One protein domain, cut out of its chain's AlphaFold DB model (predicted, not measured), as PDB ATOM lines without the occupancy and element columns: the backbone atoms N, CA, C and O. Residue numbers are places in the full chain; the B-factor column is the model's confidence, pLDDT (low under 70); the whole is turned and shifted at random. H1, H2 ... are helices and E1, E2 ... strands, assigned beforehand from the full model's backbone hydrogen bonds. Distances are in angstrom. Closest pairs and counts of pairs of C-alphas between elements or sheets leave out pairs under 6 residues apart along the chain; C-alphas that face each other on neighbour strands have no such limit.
ATOM      1  N   GLY A 165      -0.061 -65.939 -21.296       52.72
ATOM      2  CA  GLY A 165       0.604 -65.070 -22.285       52.72
ATOM      3  C   GLY A 165      -0.314 -64.097 -23.038       52.72
ATOM      4  O   GLY A 165       0.097 -62.986 -23.372       52.72
ATOM      5  N   LEU A 166      -1.576 -64.471 -23.268       51.66
ATOM      6  CA  LEU A 166      -2.493 -63.732 -24.150       51.66
ATOM      7  C   LEU A 166      -2.891 -62.346 -23.620       51.66
ATOM      8  O   LEU A 166      -2.986 -61.400 -24.403       51.66
ATOM      9  N   GLU A 167      -3.093 -62.189 -22.309       49.09
ATOM     10  CA  GLU A 167      -3.390 -60.877 -21.711       49.09
ATOM     11  C   GLU A 167      -2.172 -59.951 -21.734       49.09
ATOM     12  O   GLU A 167      -2.293 -58.775 -22.083       49.09
ATOM     13  N   ASN A 168      -0.986 -60.498 -21.461       53.81
ATOM     14  CA  ASN A 168       0.270 -59.754 -21.512       53.81
ATOM     15  C   ASN A 168       0.609 -59.312 -22.940       53.81
ATOM     16  O   ASN A 168       1.032 -58.175 -23.147       53.81
ATOM     17  N   ASP A 169       0.359 -60.150 -23.944       53.78
ATOM     18  CA  ASP A 169       0.586 -59.792 -25.343       53.78
ATOM     19  C   ASP A 169      -0.472 -58.836 -25.893       53.78
ATOM     20  O   ASP A 169      -0.140 -57.954 -26.687       53.78
ATOM     21  N   ARG A 170      -1.728 -58.923 -25.441       57.75
ATOM     22  CA  ARG A 170      -2.756 -57.927 -25.782       57.75
ATOM     23  C   ARG A 170      -2.433 -56.567 -25.165       57.75
ATOM     24  O   ARG A 170      -2.548 -55.553 -25.853       57.75
ATOM     25  N   ALA A 171      -1.971 -56.542 -23.915       59.06
ATOM     26  CA  ALA A 171      -1.510 -55.328 -23.247       59.06
ATOM     27  C   ALA A 171      -0.272 -54.734 -23.940       59.06
ATOM     28  O   ALA A 171      -0.241 -53.533 -24.211       59.06
ATOM     29  N   ARG A 172       0.706 -55.566 -24.328       59.81
ATOM     30  CA  ARG A 172       1.885 -55.134 -25.099       59.81
ATOM     31  C   ARG A 172       1.517 -54.619 -26.490       59.81
ATOM     32  O   ARG A 172       2.038 -53.585 -26.893       59.81
ATOM     33  N   LYS A 173       0.620 -55.291 -27.225       62.44
ATOM     34  CA  LYS A 173       0.146 -54.835 -28.546       62.44
ATOM     35  C   LYS A 173      -0.609 -53.509 -28.446       62.44
ATOM     36  O   LYS A 173      -0.373 -52.626 -29.266       62.44
ATOM     37  N   LYS A 174      -1.449 -53.334 -27.421       63.50
ATOM     38  CA  LYS A 174      -2.162 -52.074 -27.167       63.50
ATOM     39  C   LYS A 174      -1.200 -50.934 -26.813       63.50
ATOM     40  O   LYS A 174      -1.285 -49.872 -27.415       63.50
ATOM     41  N   LEU A 175      -0.235 -51.180 -25.923       60.06
ATOM     42  CA  LEU A 175       0.784 -50.193 -25.544       60.06
ATOM     43  C   LEU A 175       1.676 -49.797 -26.734       60.06
ATOM     44  O   LEU A 175       2.007 -48.622 -26.892       60.06
ATOM     45  N   ARG A 176       2.036 -50.759 -27.597       62.41
ATOM     46  CA  ARG A 176       2.774 -50.493 -28.840       62.41
ATOM     47  C   ARG A 176       1.957 -49.642 -29.811       62.41
ATOM     48  O   ARG A 176       2.505 -48.687 -30.338       62.41
ATOM     49  N   ALA A 177       0.670 -49.934 -29.998       68.25
ATOM     50  CA  ALA A 177      -0.209 -49.163 -30.880       68.25
ATOM     51  C   ALA A 177      -0.454 -47.722 -30.384       68.25
ATOM     52  O   ALA A 177      -0.479 -46.796 -31.190       68.25
ATOM     53  N   GLU A 178      -0.600 -47.523 -29.070       68.06
ATOM     54  CA  GLU A 178      -0.722 -46.189 -28.459       68.06
ATOM     55  C   GLU A 178       0.569 -45.377 -28.634       68.06
ATOM     56  O   GLU A 178       0.527 -44.249 -29.119       68.06
ATOM     57  N   THR A 179       1.724 -45.988 -28.348       70.19
ATOM     58  CA  THR A 179       3.038 -45.353 -28.555       70.19
ATOM     59  C   THR A 179       3.250 -44.985 -30.029       70.19
ATOM     60  O   THR A 179       3.737 -43.899 -30.333       70.19
ATOM     61  N   ASP A 180       2.837 -45.852 -30.956       77.94
ATOM     62  CA  ASP A 180       2.907 -45.601 -32.400       77.94
ATOM     63  C   ASP A 180       2.085 -44.388 -32.830       77.94
ATOM     64  O   ASP A 180       2.530 -43.581 -33.650       77.94
ATOM     65  N   HIS A 181       0.882 -44.255 -32.273       82.31
ATOM     66  CA  HIS A 181      -0.006 -43.143 -32.568       82.31
ATOM     67  C   HIS A 181       0.558 -41.815 -32.047       82.31
ATOM     68  O   HIS A 181       0.533 -40.817 -32.768       82.31
ATOM     69  N   ASP A 182       1.118 -41.809 -30.838       84.62
ATOM     70  CA  ASP A 182       1.726 -40.619 -30.237       84.62
ATOM     71  C   ASP A 182       2.967 -40.158 -31.016       84.62
ATOM     72  O   ASP A 182       3.108 -38.971 -31.315       84.62
ATOM     73  N   VAL A 183       3.825 -41.098 -31.437       86.00
ATOM     74  CA  VAL A 183       4.989 -40.800 -32.289       86.00
ATOM     75  C   VAL A 183       4.550 -40.246 -33.648       86.00
ATOM     76  O   VAL A 183       5.124 -39.269 -34.127       86.00
ATOM     77  N   LEU A 184       3.513 -40.819 -34.267       86.56
ATOM     78  CA  LEU A 184       2.970 -40.313 -35.532       86.56
ATOM     79  C   LEU A 184       2.375 -38.905 -35.389       86.56
ATOM     80  O   LEU A 184       2.594 -38.067 -36.263       86.56
ATOM     81  N   ASN A 185       1.664 -38.620 -34.296       85.62
ATOM     82  CA  ASN A 185       1.105 -37.293 -34.021       85.62
ATOM     83  C   ASN A 185       2.200 -36.240 -33.799       85.62
ATOM     84  O   ASN A 185       2.079 -35.120 -34.302       85.62
ATOM     85  N   LEU A 186       3.281 -36.609 -33.105       89.50
ATOM     86  CA  LEU A 186       4.465 -35.765 -32.951       89.50
ATOM     87  C   LEU A 186       5.085 -35.443 -34.318       89.50
ATOM     88  O   LEU A 186       5.245 -34.273 -34.665       89.50
ATOM     89  N   VAL A 187       5.393 -36.477 -35.112       89.38
ATOM     90  CA  VAL A 187       5.989 -36.316 -36.450       89.38
ATOM     91  C   VAL A 187       5.097 -35.443 -37.333       89.38
ATOM     92  O   VAL A 187       5.583 -34.513 -37.973       89.38
ATOM     93  N   HIS A 188       3.785 -35.686 -37.318       87.75
ATOM     94  CA  HIS A 188       2.803 -34.884 -38.039       87.75
ATOM     95  C   HIS A 188       2.864 -33.401 -37.653       87.75
ATOM     96  O   HIS A 188       2.963 -32.539 -38.528       87.75
ATOM     97  N   GLY A 189       2.817 -33.096 -36.353       86.12
ATOM     98  CA  GLY A 189       2.836 -31.723 -35.851       86.12
ATOM     99  C   GLY A 189       4.128 -30.987 -36.206       86.12
ATOM    100  O   GLY A 189       4.075 -29.857 -36.697       86.12
ATOM    101  N   VAL A 190       5.274 -31.646 -36.021       89.25
ATOM    102  CA  VAL A 190       6.602 -31.081 -36.297       89.25
ATOM    103  C   VAL A 190       6.797 -30.815 -37.786       89.25
ATOM    104  O   VAL A 190       7.193 -29.713 -38.166       89.25
ATOM    105  N   VAL A 191       6.483 -31.791 -38.644       89.00
ATOM    106  CA  VAL A 191       6.629 -31.634 -40.099       89.00
ATOM    107  C   VAL A 191       5.716 -30.520 -40.615       89.00
ATOM    108  O   VAL A 191       6.160 -29.708 -41.423       89.00
ATOM    109  N   ARG A 192       4.475 -30.415 -40.116       86.19
ATOM    110  CA  ARG A 192       3.561 -29.314 -40.475       86.19
ATOM    111  C   ARG A 192       4.119 -27.952 -40.096       86.19
ATOM    112  O   ARG A 192       4.118 -27.046 -40.923       86.19
ATOM    113  N   GLU A 193       4.635 -27.808 -38.882       86.88
ATOM    114  CA  GLU A 193       5.239 -26.549 -38.450       86.88
ATOM    115  C   GLU A 193       6.450 -26.175 -39.314       86.88
ATOM    116  O   GLU A 193       6.607 -25.018 -39.703       86.88
ATOM    117  N   MET A 194       7.289 -27.155 -39.666       86.69
ATOM    118  CA  MET A 194       8.452 -26.940 -40.531       86.69
ATOM    119  C   MET A 194       8.088 -26.410 -41.914       86.69
ATOM    120  O   MET A 194       8.861 -25.641 -42.476       86.69
ATOM    121  N   VAL A 195       6.927 -26.783 -42.448       83.88
ATOM    122  CA  VAL A 195       6.424 -26.269 -43.731       83.88
ATOM    123  C   VAL A 195       5.516 -25.039 -43.562       83.88
ATOM    124  O   VAL A 195       4.843 -24.622 -44.502       83.88
ATOM    125  N   GLY A 196       5.482 -24.431 -42.369       80.00
ATOM    126  CA  GLY A 196       4.725 -23.206 -42.092       80.00
ATOM    127  C   GLY A 196       3.221 -23.414 -41.908       80.00
ATOM    128  O   GLY A 196       2.446 -22.474 -42.071       80.00
ATOM    129  N   MET A 197       2.791 -24.633 -41.584       83.38
ATOM    130  CA  MET A 197       1.393 -24.979 -41.334       83.38
ATOM    131  C   MET A 197       1.099 -25.106 -39.828       83.38
ATOM    132  O   MET A 197       1.981 -25.464 -39.047       83.38
ATOM    133  N   PRO A 198      -0.159 -24.897 -39.389       80.06
ATOM    134  CA  PRO A 198      -0.549 -25.127 -38.000       80.06
ATOM    135  C   PRO A 198      -0.316 -26.581 -37.564       80.06
ATOM    136  O   PRO A 198      -0.689 -27.508 -38.293       80.06
ATOM    137  N   ARG A 199       0.221 -26.778 -36.347       75.19
ATOM    138  CA  ARG A 199       0.490 -28.103 -35.741       75.19
ATOM    139  C   ARG A 199      -0.745 -29.003 -35.681       75.19
ATOM    140  O   ARG A 199      -0.642 -30.211 -35.855       75.19
ATOM    141  N   LYS A 200      -1.916 -28.413 -35.422       70.88
ATOM    142  CA  LYS A 200      -3.214 -29.097 -35.410       70.88
ATOM    143  C   LYS A 200      -4.008 -28.650 -36.634       70.88
ATOM    144  O   LYS A 200      -4.216 -27.456 -36.826       70.88
ATOM    145  N   GLY A 201      -4.439 -29.602 -37.456       60.16
ATOM    146  CA  GLY A 201      -5.305 -29.367 -38.612       60.16
ATOM    147  C   GLY A 201      -6.476 -30.353 -38.649       60.16
ATOM    148  O   GLY A 201      -6.452 -31.349 -37.920       60.16
ATOM    149  N   PRO A 202      -7.517 -30.091 -39.464       54.69
ATOM    150  CA  PRO A 202      -8.613 -31.033 -39.655       54.69
ATOM    151  C   PRO A 202      -8.093 -32.398 -40.136       54.69
ATOM    152  O   PRO A 202      -7.095 -32.492 -40.847       54.69
ATOM    153  N   LYS A 203      -8.785 -33.455 -39.694       48.72
ATOM    154  CA  LYS A 203      -8.335 -34.854 -39.633       48.72
ATOM    155  C   LYS A 203      -8.277 -35.699 -40.923       48.72
ATOM    156  O   LYS A 203      -7.903 -36.864 -40.765       48.72
ATOM    157  N   PRO A 204      -8.567 -35.270 -42.171       51.94
ATOM    158  CA  PRO A 204      -8.162 -36.107 -43.290       51.94
ATOM    159  C   PRO A 204      -6.647 -35.925 -43.433       51.94
ATOM    160  O   PRO A 204      -6.173 -34.952 -44.011       51.94
ATOM    161  N   LEU A 205      -5.905 -36.845 -42.812       53.56
ATOM    162  CA  LEU A 205      -4.466 -36.838 -42.513       53.56
ATOM    163  C   LEU A 205      -3.519 -36.501 -43.683       53.56
ATOM    164  O   LEU A 205      -2.324 -36.328 -43.451       53.56
ATOM    165  N   TYR A 206      -4.021 -36.376 -44.911       53.78
ATOM    166  CA  TYR A 206      -3.219 -36.232 -46.120       53.78
ATOM    167  C   TYR A 206      -3.924 -35.472 -47.260       53.78
ATOM    168  O   TYR A 206      -3.714 -35.799 -48.423       53.78
ATOM    169  N   VAL A 207      -4.778 -34.475 -46.984       58.12
ATOM    170  CA  VAL A 207      -5.340 -33.663 -48.088       58.12
ATOM    171  C   VAL A 207      -4.208 -32.903 -48.779       58.12
ATOM    172  O   VAL A 207      -3.679 -31.939 -48.228       58.12
ATOM    173  N   ALA A 208      -3.840 -33.363 -49.974       59.38
ATOM    174  CA  ALA A 208      -2.770 -32.821 -50.804       59.38
ATOM    175  C   ALA A 208      -2.864 -31.302 -51.008       59.38
ATOM    176  O   ALA A 208      -1.841 -30.623 -50.975       59.38
ATOM    177  N   ASP A 209      -4.082 -30.780 -51.150       62.59
ATOM    178  CA  ASP A 209      -4.351 -29.362 -51.417       62.59
ATOM    179  C   ASP A 209      -3.982 -28.443 -50.243       62.59
ATOM    180  O   ASP A 209      -3.795 -27.246 -50.423       62.59
ATOM    181  N   ASN A 210      -3.846 -28.993 -49.031       68.31
ATOM    182  CA  ASN A 210      -3.467 -28.217 -47.851       68.31
ATOM    183  C   ASN A 210      -1.952 -28.099 -47.680       68.31
ATOM    184  O   ASN A 210      -1.504 -27.315 -46.846       68.31
ATOM    185  N   TRP A 211      -1.163 -28.898 -48.402       77.38
ATOM    186  CA  TRP A 211       0.292 -28.838 -48.318       77.38
ATOM    187  C   TRP A 211       0.821 -27.784 -49.285       77.38
ATOM    188  O   TRP A 211       0.353 -27.716 -50.422       77.38
ATOM    189  N   PRO A 212       1.816 -26.992 -48.875       75.94
ATOM    190  CA  PRO A 212       2.308 -25.902 -49.691       75.94
ATOM    191  C   PRO A 212       3.020 -26.435 -50.928       75.94
ATOM    192  O   PRO A 212       3.747 -27.426 -50.840       75.94
ATOM    193  N   ASP A 213       2.799 -25.785 -52.062       74.56
ATOM    194  CA  ASP A 213       3.469 -26.133 -53.309       74.56
ATOM    195  C   ASP A 213       4.939 -25.706 -53.294       74.56
ATOM    196  O   ASP A 213       5.362 -24.855 -52.504       74.56
ATOM    197  N   TYR A 214       5.721 -26.363 -54.145       75.12
ATOM    198  CA  TYR A 214       7.091 -25.962 -54.417       75.12
ATOM    199  C   TYR A 214       7.078 -24.629 -55.156       75.12
ATOM    200  O   TYR A 214       6.314 -24.459 -56.105       75.12
ATOM    201  N   ASN A 215       7.911 -23.698 -54.705       71.56
ATOM    202  CA  ASN A 215       8.126 -22.428 -55.372       71.56
ATOM    203  C   ASN A 215       9.626 -22.299 -55.623       71.56
ATOM    204  O   ASN A 215      10.392 -22.122 -54.678       71.56
ATOM    205  N   GLU A 216      10.021 -22.425 -56.885       73.31
ATOM    206  CA  GLU A 216      11.420 -22.354 -57.300       73.31
ATOM    207  C   GLU A 216      12.021 -20.959 -57.076       73.31
ATOM    208  O   GLU A 216      13.197 -20.847 -56.748       73.31
ATOM    209  N   GLU A 217      11.206 -19.902 -57.156       76.50
ATOM    210  CA  GLU A 217      11.658 -18.524 -56.945       76.50
ATOM    211  C   GLU A 217      11.911 -18.220 -55.462       76.50
ATOM    212  O   GLU A 217      12.902 -17.586 -55.106       76.50
ATOM    213  N   GLU A 218      11.021 -18.677 -54.574       76.00
ATOM    214  CA  GLU A 218      11.144 -18.422 -53.131       76.00
ATOM    215  C   GLU A 218      12.051 -19.431 -52.415       76.00
ATOM    216  O   GLU A 218      12.617 -19.109 -51.369       76.00
ATOM    217  N   ALA A 219      12.155 -20.659 -52.926       73.38
ATOM    218  CA  ALA A 219      12.812 -21.776 -52.255       73.38
ATOM    219  C   ALA A 219      13.486 -22.741 -53.257       73.38
ATOM    220  O   ALA A 219      13.104 -23.915 -53.301       73.38
ATOM    221  N   PRO A 220      14.506 -22.296 -54.019       69.62
ATOM    222  CA  PRO A 220      15.169 -23.108 -55.052       69.62
ATOM    223  C   PRO A 220      15.810 -24.390 -54.494       69.62
ATOM    224  O   PRO A 220      15.803 -25.437 -55.134       69.62
ATOM    225  N   ASP A 221      16.288 -24.348 -53.246       70.12
ATOM    226  CA  ASP A 221      16.852 -25.507 -52.536       70.12
ATOM    227  C   ASP A 221      15.797 -26.294 -51.726       70.12
ATOM    228  O   ASP A 221      16.110 -27.151 -50.895       70.12
ATOM    229  N   GLY A 222      14.512 -25.984 -51.917       74.75
ATOM    230  CA  GLY A 222      13.398 -26.596 -51.196       74.75
ATOM    231  C   GLY A 222      13.192 -26.075 -49.769       74.75
ATOM    232  O   GLY A 222      12.447 -26.684 -48.992       74.75
ATOM    233  N   PHE A 223      13.825 -24.962 -49.395       80.38
ATOM    234  CA  PHE A 223      13.566 -24.221 -48.157       80.38
ATOM    235  C   PHE A 223      13.814 -22.718 -48.346       80.38
ATOM    236  O   PHE A 223      14.512 -22.309 -49.267       80.38
ATOM    237  N   PHE A 224      13.264 -21.901 -47.449       81.38
ATOM    238  CA  PHE A 224      13.480 -20.456 -47.412       81.38
ATOM    239  C   PHE A 224      13.633 -19.956 -45.972       81.38
ATOM    240  O   PHE A 224      13.152 -20.586 -45.022       81.38
ATOM    241  N   LEU A 225      14.309 -18.819 -45.797       81.81
ATOM    242  CA  LEU A 225      14.398 -18.134 -44.509       81.81
ATOM    243  C   LEU A 225      13.329 -17.047 -44.414       81.81
ATOM    244  O   LEU A 225      13.223 -16.191 -45.288       81.81
ATOM    245  N   LYS A 226      12.587 -17.033 -43.310       82.06
ATOM    246  CA  LYS A 226      11.660 -15.953 -42.974       82.06
ATOM    247  C   LYS A 226      11.688 -15.698 -41.476       82.06
ATOM    248  O   LYS A 226      11.608 -16.637 -40.687       82.06
ATOM    249  N   ASP A 227      11.842 -14.435 -41.087       83.25
ATOM    250  CA  ASP A 227      11.886 -13.997 -39.683       83.25
ATOM    251  C   ASP A 227      12.920 -14.772 -38.835       83.25
ATOM    252  O   ASP A 227      12.666 -15.162 -37.694       83.25
ATOM    253  N   GLY A 228      14.086 -15.067 -39.425       79.75
ATOM    254  CA  GLY A 228      15.157 -15.839 -38.781       79.75
ATOM    255  C   GLY A 228      14.860 -17.335 -38.603       79.75
ATOM    256  O   GLY A 228      15.613 -18.030 -37.922       79.75
ATOM    257  N   ARG A 229      13.778 -17.854 -39.199       80.94
ATOM    258  CA  ARG A 229      13.391 -19.271 -39.162       80.94
ATOM    259  C   ARG A 229      13.461 -19.896 -40.552       80.94
ATOM    260  O   ARG A 229      13.144 -19.253 -41.548       80.94
ATOM    261  N   ILE A 230      13.844 -21.169 -40.597       82.50
ATOM    262  CA  ILE A 230      13.863 -21.975 -41.823       82.50
ATOM    263  C   ILE A 230      12.489 -22.617 -42.016       82.50
ATOM    264  O   ILE A 230      12.014 -23.340 -41.133       82.50
ATOM    265  N   PHE A 231      11.897 -22.392 -43.186       83.50
ATOM    266  CA  PHE A 231      10.669 -23.033 -43.638       83.50
ATOM    267  C   PHE A 231      10.949 -23.920 -44.841       83.50
ATOM    268  O   PHE A 231      11.627 -23.517 -45.777       83.50
ATOM    269  N   TRP A 232      10.403 -25.130 -44.821       83.38
ATOM    270  CA  TRP A 232      10.605 -26.115 -45.873       83.38
ATOM    271  C   TRP A 232       9.477 -26.055 -46.910       83.38
ATOM    272  O   TRP A 232       8.290 -26.014 -46.577       83.38
ATOM    273  N   ARG A 233       9.870 -26.067 -48.182       79.38
ATOM    274  CA  ARG A 233       9.029 -26.115 -49.385       79.38
ATOM    275  C   ARG A 233       9.627 -27.154 -50.337       79.38
ATOM    276  O   ARG A 233      10.139 -26.783 -51.383       79.38
ATOM    277  N   PRO A 234       9.667 -28.441 -49.968       73.62
ATOM    278  CA  PRO A 234      10.307 -29.437 -50.812       73.62
ATOM    279  C   PRO A 234       9.525 -29.615 -52.115       73.62
ATOM    280  O   PRO A 234       8.293 -29.541 -52.127       73.62
ATOM    281  N   ASN A 235      10.235 -29.931 -53.196       74.38
ATOM    282  CA  ASN A 235       9.589 -30.391 -54.413       74.38
ATOM    283  C   ASN A 235       8.954 -31.774 -54.184       74.38
ATOM    284  O   ASN A 235       9.617 -32.810 -54.248       74.38
ATOM    285  N   TRP A 236       7.650 -31.792 -53.896       76.00
ATOM    286  CA  TRP A 236       6.907 -33.018 -53.605       76.00
ATOM    287  C   TRP A 236       6.869 -33.998 -54.786       76.00
ATOM    288  O   TRP A 236       6.717 -35.199 -54.563       76.00
ATOM    289  N   SER A 237       7.007 -33.530 -56.032       66.19
ATOM    290  CA  SER A 237       7.023 -34.415 -57.205       66.19
ATOM    291  C   SER A 237       8.366 -35.147 -57.343       66.19
ATOM    292  O   SER A 237       8.382 -36.319 -57.751       66.19
ATOM    293  N   ASN A 238       9.456 -34.518 -56.883       65.69
ATOM    294  CA  ASN A 238      10.824 -35.020 -56.951       65.69
ATOM    295  C   ASN A 238      11.576 -34.910 -55.607       65.69
ATOM    296  O   ASN A 238      12.451 -34.071 -55.412       65.69
ATOM    297  N   LEU A 239      11.296 -35.837 -54.685       62.00
ATOM    298  CA  LEU A 239      12.038 -35.945 -53.420       62.00
ATOM    299  C   LEU A 239      13.460 -36.520 -53.559       62.00
ATOM    300  O   LEU A 239      14.146 -36.663 -52.552       62.00
ATOM    301  N   ARG A 240      13.922 -36.885 -54.764       54.44
ATOM    302  CA  ARG A 240      15.294 -37.396 -54.953       54.44
ATOM    303  C   ARG A 240      16.354 -36.290 -54.923       54.44
ATOM    304  O   ARG A 240      17.536 -36.590 -55.061       54.44
ATOM    305  N   CYS A 241      15.958 -35.034 -54.724       56.53
ATOM    306  CA  CYS A 241      16.885 -33.934 -54.499       56.53
ATOM    307  C   CYS A 241      17.757 -34.175 -53.254       56.53
ATOM    308  O   CYS A 241      17.308 -34.734 -52.250       56.53
ATOM    309  N   ALA A 242      18.989 -33.659 -53.291       56.66
ATOM    310  CA  ALA A 242      19.981 -33.738 -52.212       56.66
ATOM    311  C   ALA A 242      19.487 -33.207 -50.845       56.66
ATOM    312  O   ALA A 242      20.099 -33.459 -49.809       56.66
ATOM    313  N   PHE A 243      18.360 -32.493 -50.824       68.00
ATOM    314  CA  PHE A 243      17.807 -31.819 -49.654       68.00
ATOM    315  C   PHE A 243      16.805 -32.660 -48.848       68.00
ATOM    316  O   PHE A 243      16.474 -32.284 -47.723       68.00
ATOM    317  N   PHE A 244      16.347 -33.812 -49.359       77.56
ATOM    318  CA  PHE A 244      15.408 -34.672 -48.623       77.56
ATOM    319  C   PHE A 244      16.013 -35.216 -47.323       77.56
ATOM    320  O   PHE A 244      15.369 -35.205 -46.275       77.56
ATOM    321  N   GLU A 245      17.284 -35.608 -47.358       81.88
ATOM    322  CA  GLU A 245      18.015 -36.047 -46.167       81.88
ATOM    323  C   GLU A 245      18.181 -34.923 -45.136       81.88
ATOM    324  O   GLU A 245      18.081 -35.159 -43.928       81.88
ATOM    325  N   ASN A 246      18.347 -33.678 -45.594       83.56
ATOM    326  CA  ASN A 246      18.403 -32.513 -44.713       83.56
ATOM    327  C   ASN A 246      17.037 -32.229 -44.072       83.56
ATOM    328  O   ASN A 246      16.978 -31.939 -42.873       83.56
ATOM    329  N   LEU A 247      15.942 -32.371 -44.827       85.38
ATOM    330  CA  LEU A 247      14.577 -32.260 -44.310       85.38
ATOM    331  C   LEU A 247      14.309 -33.321 -43.235       85.38
ATOM    332  O   LEU A 247      13.874 -32.980 -42.134       85.38
ATOM    333  N   VAL A 248      14.621 -34.589 -43.523       88.25
ATOM    334  CA  VAL A 248      14.468 -35.712 -42.582       88.25
ATOM    335  C   VAL A 248      15.295 -35.467 -41.323       88.25
ATOM    336  O   VAL A 248      14.771 -35.545 -40.213       88.25
ATOM    337  N   SER A 249      16.568 -35.105 -41.476       87.81
ATOM    338  CA  SER A 249      17.474 -34.852 -40.349       87.81
ATOM    339  C   SER A 249      17.002 -33.687 -39.479       87.81
ATOM    340  O   SER A 249      17.073 -33.750 -38.250       87.81
ATOM    341  N   THR A 250      16.482 -32.627 -40.100       88.50
ATOM    342  CA  THR A 250      15.942 -31.463 -39.386       88.50
ATOM    343  C   THR A 250      14.650 -31.815 -38.654       88.50
ATOM    344  O   THR A 250      14.483 -31.421 -37.500       88.50
ATOM    345  N   ALA A 251      13.767 -32.598 -39.279       90.12
ATOM    346  CA  ALA A 251      12.534 -33.069 -38.661       90.12
ATOM    347  C   ALA A 251      12.814 -33.974 -37.460       90.12
ATOM    348  O   ALA A 251      12.244 -33.756 -36.396       90.12
ATOM    349  N   VAL A 252      13.757 -34.914 -37.575       91.19
ATOM    350  CA  VAL A 252      14.186 -35.755 -36.447       91.19
ATOM    351  C   VAL A 252      14.730 -34.895 -35.303       91.19
ATOM    352  O   VAL A 252      14.303 -35.068 -34.163       91.19
ATOM    353  N   LYS A 253      15.614 -33.928 -35.589       91.06
ATOM    354  CA  LYS A 253      16.147 -33.009 -34.566       91.06
ATOM    355  C   LYS A 253      15.043 -32.212 -33.873       91.06
ATOM    356  O   LYS A 253      15.049 -32.136 -32.648       91.06
ATOM    357  N   LYS A 254      14.087 -31.659 -34.627       89.69
ATOM    358  CA  LYS A 254      12.955 -30.921 -34.052       89.69
ATOM    359  C   LYS A 254      12.031 -31.818 -33.233       89.69
ATOM    360  O   LYS A 254      11.621 -31.403 -32.160       89.69
ATOM    361  N   CYS A 255      11.758 -33.045 -33.680       90.06
ATOM    362  CA  CYS A 255      10.995 -34.016 -32.896       90.06
ATOM    363  C   CYS A 255      11.669 -34.300 -31.549       90.06
ATOM    364  O   CYS A 255      10.990 -34.306 -30.534       90.06
ATOM    365  N   LEU A 256      12.993 -34.481 -31.516       88.75
ATOM    366  CA  LEU A 256      13.737 -34.719 -30.270       88.75
ATOM    367  C   LEU A 256      13.732 -33.519 -29.309       88.75
ATOM    368  O   LEU A 256      13.912 -33.703 -28.108       88.75
ATOM    369  N   GLN A 257      13.567 -32.305 -29.836       88.94
ATOM    370  CA  GLN A 257      13.503 -31.059 -29.067       88.94
ATOM    371  C   GLN A 257      12.073 -30.682 -28.652       88.94
ATOM    372  O   GLN A 257      11.902 -29.712 -27.920       88.94
ATOM    373  N   ASP A 258      11.055 -31.404 -29.127       89.94
ATOM    374  CA  ASP A 258       9.658 -31.072 -28.866       89.94
ATOM    375  C   ASP A 258       9.216 -31.537 -27.473       89.94
ATOM    376  O   ASP A 258       9.459 -32.680 -27.078       89.94
ATOM    377  N   ASP A 259       8.484 -30.687 -26.753       85.50
ATOM    378  CA  ASP A 259       7.936 -31.015 -25.433       85.50
ATOM    379  C   ASP A 259       7.057 -32.279 -25.454       85.50
ATOM    380  O   ASP A 259       7.037 -33.043 -24.485       85.50
ATOM    381  N   GLN A 260       6.360 -32.551 -26.566       84.31
ATOM    382  CA  GLN A 260       5.539 -33.756 -26.721       84.31
ATOM    383  C   GLN A 260       6.378 -35.031 -26.783       84.31
ATOM    384  O   GLN A 260       5.909 -36.076 -26.339       84.31
ATOM    385  N   PHE A 261       7.627 -34.969 -27.258       85.62
ATOM    386  CA  PHE A 261       8.519 -36.130 -27.270       85.62
ATOM    387  C   PHE A 261       8.836 -36.619 -25.855       85.62
ATOM    388  O   PHE A 261       8.911 -37.824 -25.612       85.62
ATOM    389  N   PHE A 262       8.949 -35.699 -24.894       81.81
ATOM    390  CA  PHE A 262       9.163 -36.043 -23.488       81.81
ATOM    391  C   PHE A 262       7.929 -36.667 -22.821       81.81
ATOM    392  O   PHE A 262       8.075 -37.328 -21.795       81.81
ATOM    393  N   GLN A 263       6.740 -36.500 -23.407       81.94
ATOM    394  CA  GLN A 263       5.481 -37.070 -22.909       81.94
ATOM    395  C   GLN A 263       5.217 -38.492 -23.429       81.94
ATOM    396  O   GLN A 263       4.340 -39.184 -22.909       81.94
ATOM    397  N   ILE A 264       5.982 -38.959 -24.421       82.81
ATOM    398  CA  ILE A 264       5.849 -40.312 -24.968       82.81
ATOM    399  C   ILE A 264       6.371 -41.323 -23.941       82.81
ATOM    400  O   ILE A 264       7.547 -41.312 -23.572       82.81
ATOM    401  N   LYS A 265       5.495 -42.236 -23.502       77.25
ATOM    402  CA  LYS A 265       5.801 -43.240 -22.465       77.25
ATOM    403  C   LYS A 265       6.992 -44.134 -22.817       77.25
ATOM    404  O   LYS A 265       7.782 -44.471 -21.942       77.25
ATOM    405  N   SER A 266       7.111 -44.528 -24.084       80.81
ATOM    406  CA  SER A 266       8.204 -45.354 -24.600       80.81
ATOM    407  C   SER A 266       8.927 -44.601 -25.711       80.81
ATOM    408  O   SER A 266       8.442 -44.541 -26.839       80.81
ATOM    409  N   LYS A 267      10.078 -44.007 -25.386       80.69
ATOM    410  CA  LYS A 267      10.841 -43.181 -26.328       80.69
ATOM    411  C   LYS A 267      11.340 -44.031 -27.505       80.69
ATOM    412  O   LYS A 267      12.052 -45.005 -27.253       80.69
ATOM    413  N   PRO A 268      11.013 -43.674 -28.759       83.56
ATOM    414  CA  PRO A 268      11.574 -44.361 -29.912       83.56
ATOM    415  C   PRO A 268      13.076 -44.083 -30.005       83.56
ATOM    416  O   PRO A 268      13.563 -43.012 -29.626       83.56
ATOM    417  N   THR A 269      13.818 -45.043 -30.542       85.00
ATOM    418  CA  THR A 269      15.216 -44.831 -30.927       85.00
ATOM    419  C   THR A 269      15.310 -43.798 -32.055       85.00
ATOM    420  O   THR A 269      14.352 -43.553 -32.790       85.00
ATOM    421  N   ASN A 270      16.489 -43.195 -32.236       85.44
ATOM    422  CA  ASN A 270      16.712 -42.227 -33.318       85.44
ATOM    423  C   ASN A 270      16.409 -42.846 -34.700       85.44
ATOM    424  O   ASN A 270      15.735 -42.229 -35.522       85.44
ATOM    425  N   ASN A 271      16.808 -44.105 -34.916       86.19
ATOM    426  CA  ASN A 271      16.551 -44.827 -36.163       86.19
ATOM    427  C   ASN A 271      15.057 -45.082 -36.401       86.19
ATOM    428  O   ASN A 271      14.582 -44.894 -37.521       86.19
ATOM    429  N   GLU A 272      14.306 -45.466 -35.366       86.12
ATOM    430  CA  GLU A 272      12.852 -45.645 -35.465       86.12
ATOM    431  C   GLU A 272      12.155 -44.320 -35.779       86.12
ATOM    432  O   GLU A 272      11.339 -44.255 -36.697       86.12
ATOM    433  N   LEU A 273      12.515 -43.243 -35.076       88.06
ATOM    434  CA  LEU A 273      11.960 -41.911 -35.318       88.06
ATOM    435  C   LEU A 273      12.272 -41.422 -36.738       88.06
ATOM    436  O   LEU A 273      11.386 -40.911 -37.422       88.06
ATOM    437  N   ARG A 274      13.507 -41.628 -37.212       89.88
ATOM    438  CA  ARG A 274      13.906 -41.323 -38.590       89.88
ATOM    439  C   ARG A 274      13.071 -42.107 -39.602       89.88
ATOM    440  O   ARG A 274      12.571 -41.506 -40.547       89.88
ATOM    441  N   GLY A 275      12.884 -43.412 -39.392       87.31
ATOM    442  CA  GLY A 275      12.026 -44.248 -40.237       87.31
ATOM    443  C   GLY A 275      10.599 -43.704 -40.323       87.31
ATOM    444  O   GLY A 275      10.075 -43.511 -41.417       87.31
ATOM    445  N   ARG A 276      10.014 -43.316 -39.183       88.62
ATOM    446  CA  ARG A 276       8.667 -42.722 -39.126       88.62
ATOM    447  C   ARG A 276       8.555 -41.399 -39.870       88.62
ATOM    448  O   ARG A 276       7.559 -41.175 -40.550       88.62
ATOM    449  N   VAL A 277       9.563 -40.534 -39.764       89.19
ATOM    450  CA  VAL A 277       9.620 -39.276 -40.526       89.19
ATOM    451  C   VAL A 277       9.654 -39.557 -42.030       89.19
ATOM    452  O   VAL A 277       8.905 -38.935 -42.783       89.19
ATOM    453  N   VAL A 278      10.474 -40.517 -42.467       88.31
ATOM    454  CA  VAL A 278      10.576 -40.911 -43.881       88.31
ATOM    455  C   VAL A 278       9.246 -41.467 -44.396       88.31
ATOM    456  O   VAL A 278       8.748 -41.003 -45.423       88.31
ATOM    457  N   ASP A 279       8.630 -42.402 -43.674       87.12
ATOM    458  CA  ASP A 279       7.341 -43.000 -44.047       87.12
ATOM    459  C   ASP A 279       6.223 -41.955 -44.123       87.12
ATOM    460  O   ASP A 279       5.377 -41.982 -45.029       87.12
ATOM    461  N   TYR A 280       6.237 -41.003 -43.189       87.19
ATOM    462  CA  TYR A 280       5.285 -39.906 -43.149       87.19
ATOM    463  C   TYR A 280       5.425 -38.990 -44.373       87.19
ATOM    464  O   TYR A 280       4.444 -38.760 -45.084       87.19
ATOM    465  N   LEU A 281       6.641 -38.527 -44.679       86.00
ATOM    466  CA  LEU A 281       6.907 -37.672 -45.842       86.00
ATOM    467  C   LEU A 281       6.582 -38.384 -47.165       86.00
ATOM    468  O   LEU A 281       5.931 -37.805 -48.033       86.00
ATOM    469  N   ASN A 282       6.941 -39.664 -47.297       84.50
ATOM    470  CA  ASN A 282       6.580 -40.479 -48.461       84.50
ATOM    471  C   ASN A 282       5.059 -40.612 -48.632       84.50
ATOM    472  O   ASN A 282       4.548 -40.632 -49.756       84.50
ATOM    473  N   SER A 283       4.314 -40.681 -47.527       83.12
ATOM    474  CA  SER A 283       2.850 -40.717 -47.564       83.12
ATOM    475  C   SER A 283       2.254 -39.404 -48.066       83.12
ATOM    476  O   SER A 283       1.355 -39.444 -48.904       83.12
TER     477      SER A 283
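This is residues 165 to 283 of the 445 residues of an uncharacterized protein of Cryptococcus neoformans var. grubii serotype A (strain H99 / ATCC 208821 / CBS 10515 / FGSC 9487) (UniProt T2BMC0). What does the model look like at first sight? One long helix, H1, begins as an arm, residues 165 to 174, that sticks out free, and its later part enters a body where H2 and H4 cross it and pack on it and on each other. A small hairpin of two strands, E1 and E2, lies near the end of H1 away from the arm, after a long unnamed stretch of residues 195 to 222. What is it made of? The printed part has 119 residues, with four named helices and two named strands in the order H1, E1, E2, H2, H3, H4; the class is mostly helix, and the sheet, in the order E1 - E2, is antiparallel. How large is it? It is only just compact, close to loose, with a radius of gyration of the C-alphas of 16.0 A, and it spans 59 by 26 by 26 A.

What touches the first helix? H1, residues 165 to 194, touches H2, residues 244 to 257, with its residues 186 to 194 alone; the closest C-alphas, of Val 191 and Ala 251, are 6.2 A apart, at a steep tilt of 68 degrees, only just short of about perpendicular, opposite ways. With residues 183 to 188 alone H1 touches H4, residues 270 to 283, at a steep tilt of 66 degrees, the same way; the closest C-alphas, of Val 187 and Val 277, are 6.2 A apart. H1 only just touches H3, residues 259 to 263, with 3 pairs of C-alphas within 8 A, the closest being Leu 186 and Gln 260 at 6.6 A. How do the other helices stand? H2 and H4 touch at a steep tilt of 56 degrees, opposite ways, with the C-alphas of Val 252 and Arg 274 closest at 6.0 A. H3 and H4 are apart. How are the strands paired? E1, residues 223 to 226, and E2, residues 229 to 232, form an antiparallel hairpin, with N 224 and O 231 2.8 A apart, within hydrogen-bond range. What do the helices' backbones show? Every O i to N i+4 pair is within hydrogen-bond range in H1, H2 and H4; in H3 it is 0 of 1, beside 2 of 2 O i to N i+3 pairs.

Where does the first element run? H1 goes from C-alpha 165 at (0.604, -65.070, -22.285) to C-alpha 194, 43.0 A. Where are the later helices? H2 measures 20.0 A from first to last C-alpha, and H4 19.9 A, ending at C-alpha 283 at (2.850, -40.717, -47.564).

How far does it reach? The two C-alphas farthest apart, of Gly 165 and Glu 217, are 59.1 A apart. Is it unbroken, and which links are long? The printed part has no cut; the links H1 to E1 and E2 to H2 are long. Where is confidence low? pLDDT is under 70 in residues 165 to 178, 201 to 210, 220 and 237 to 243.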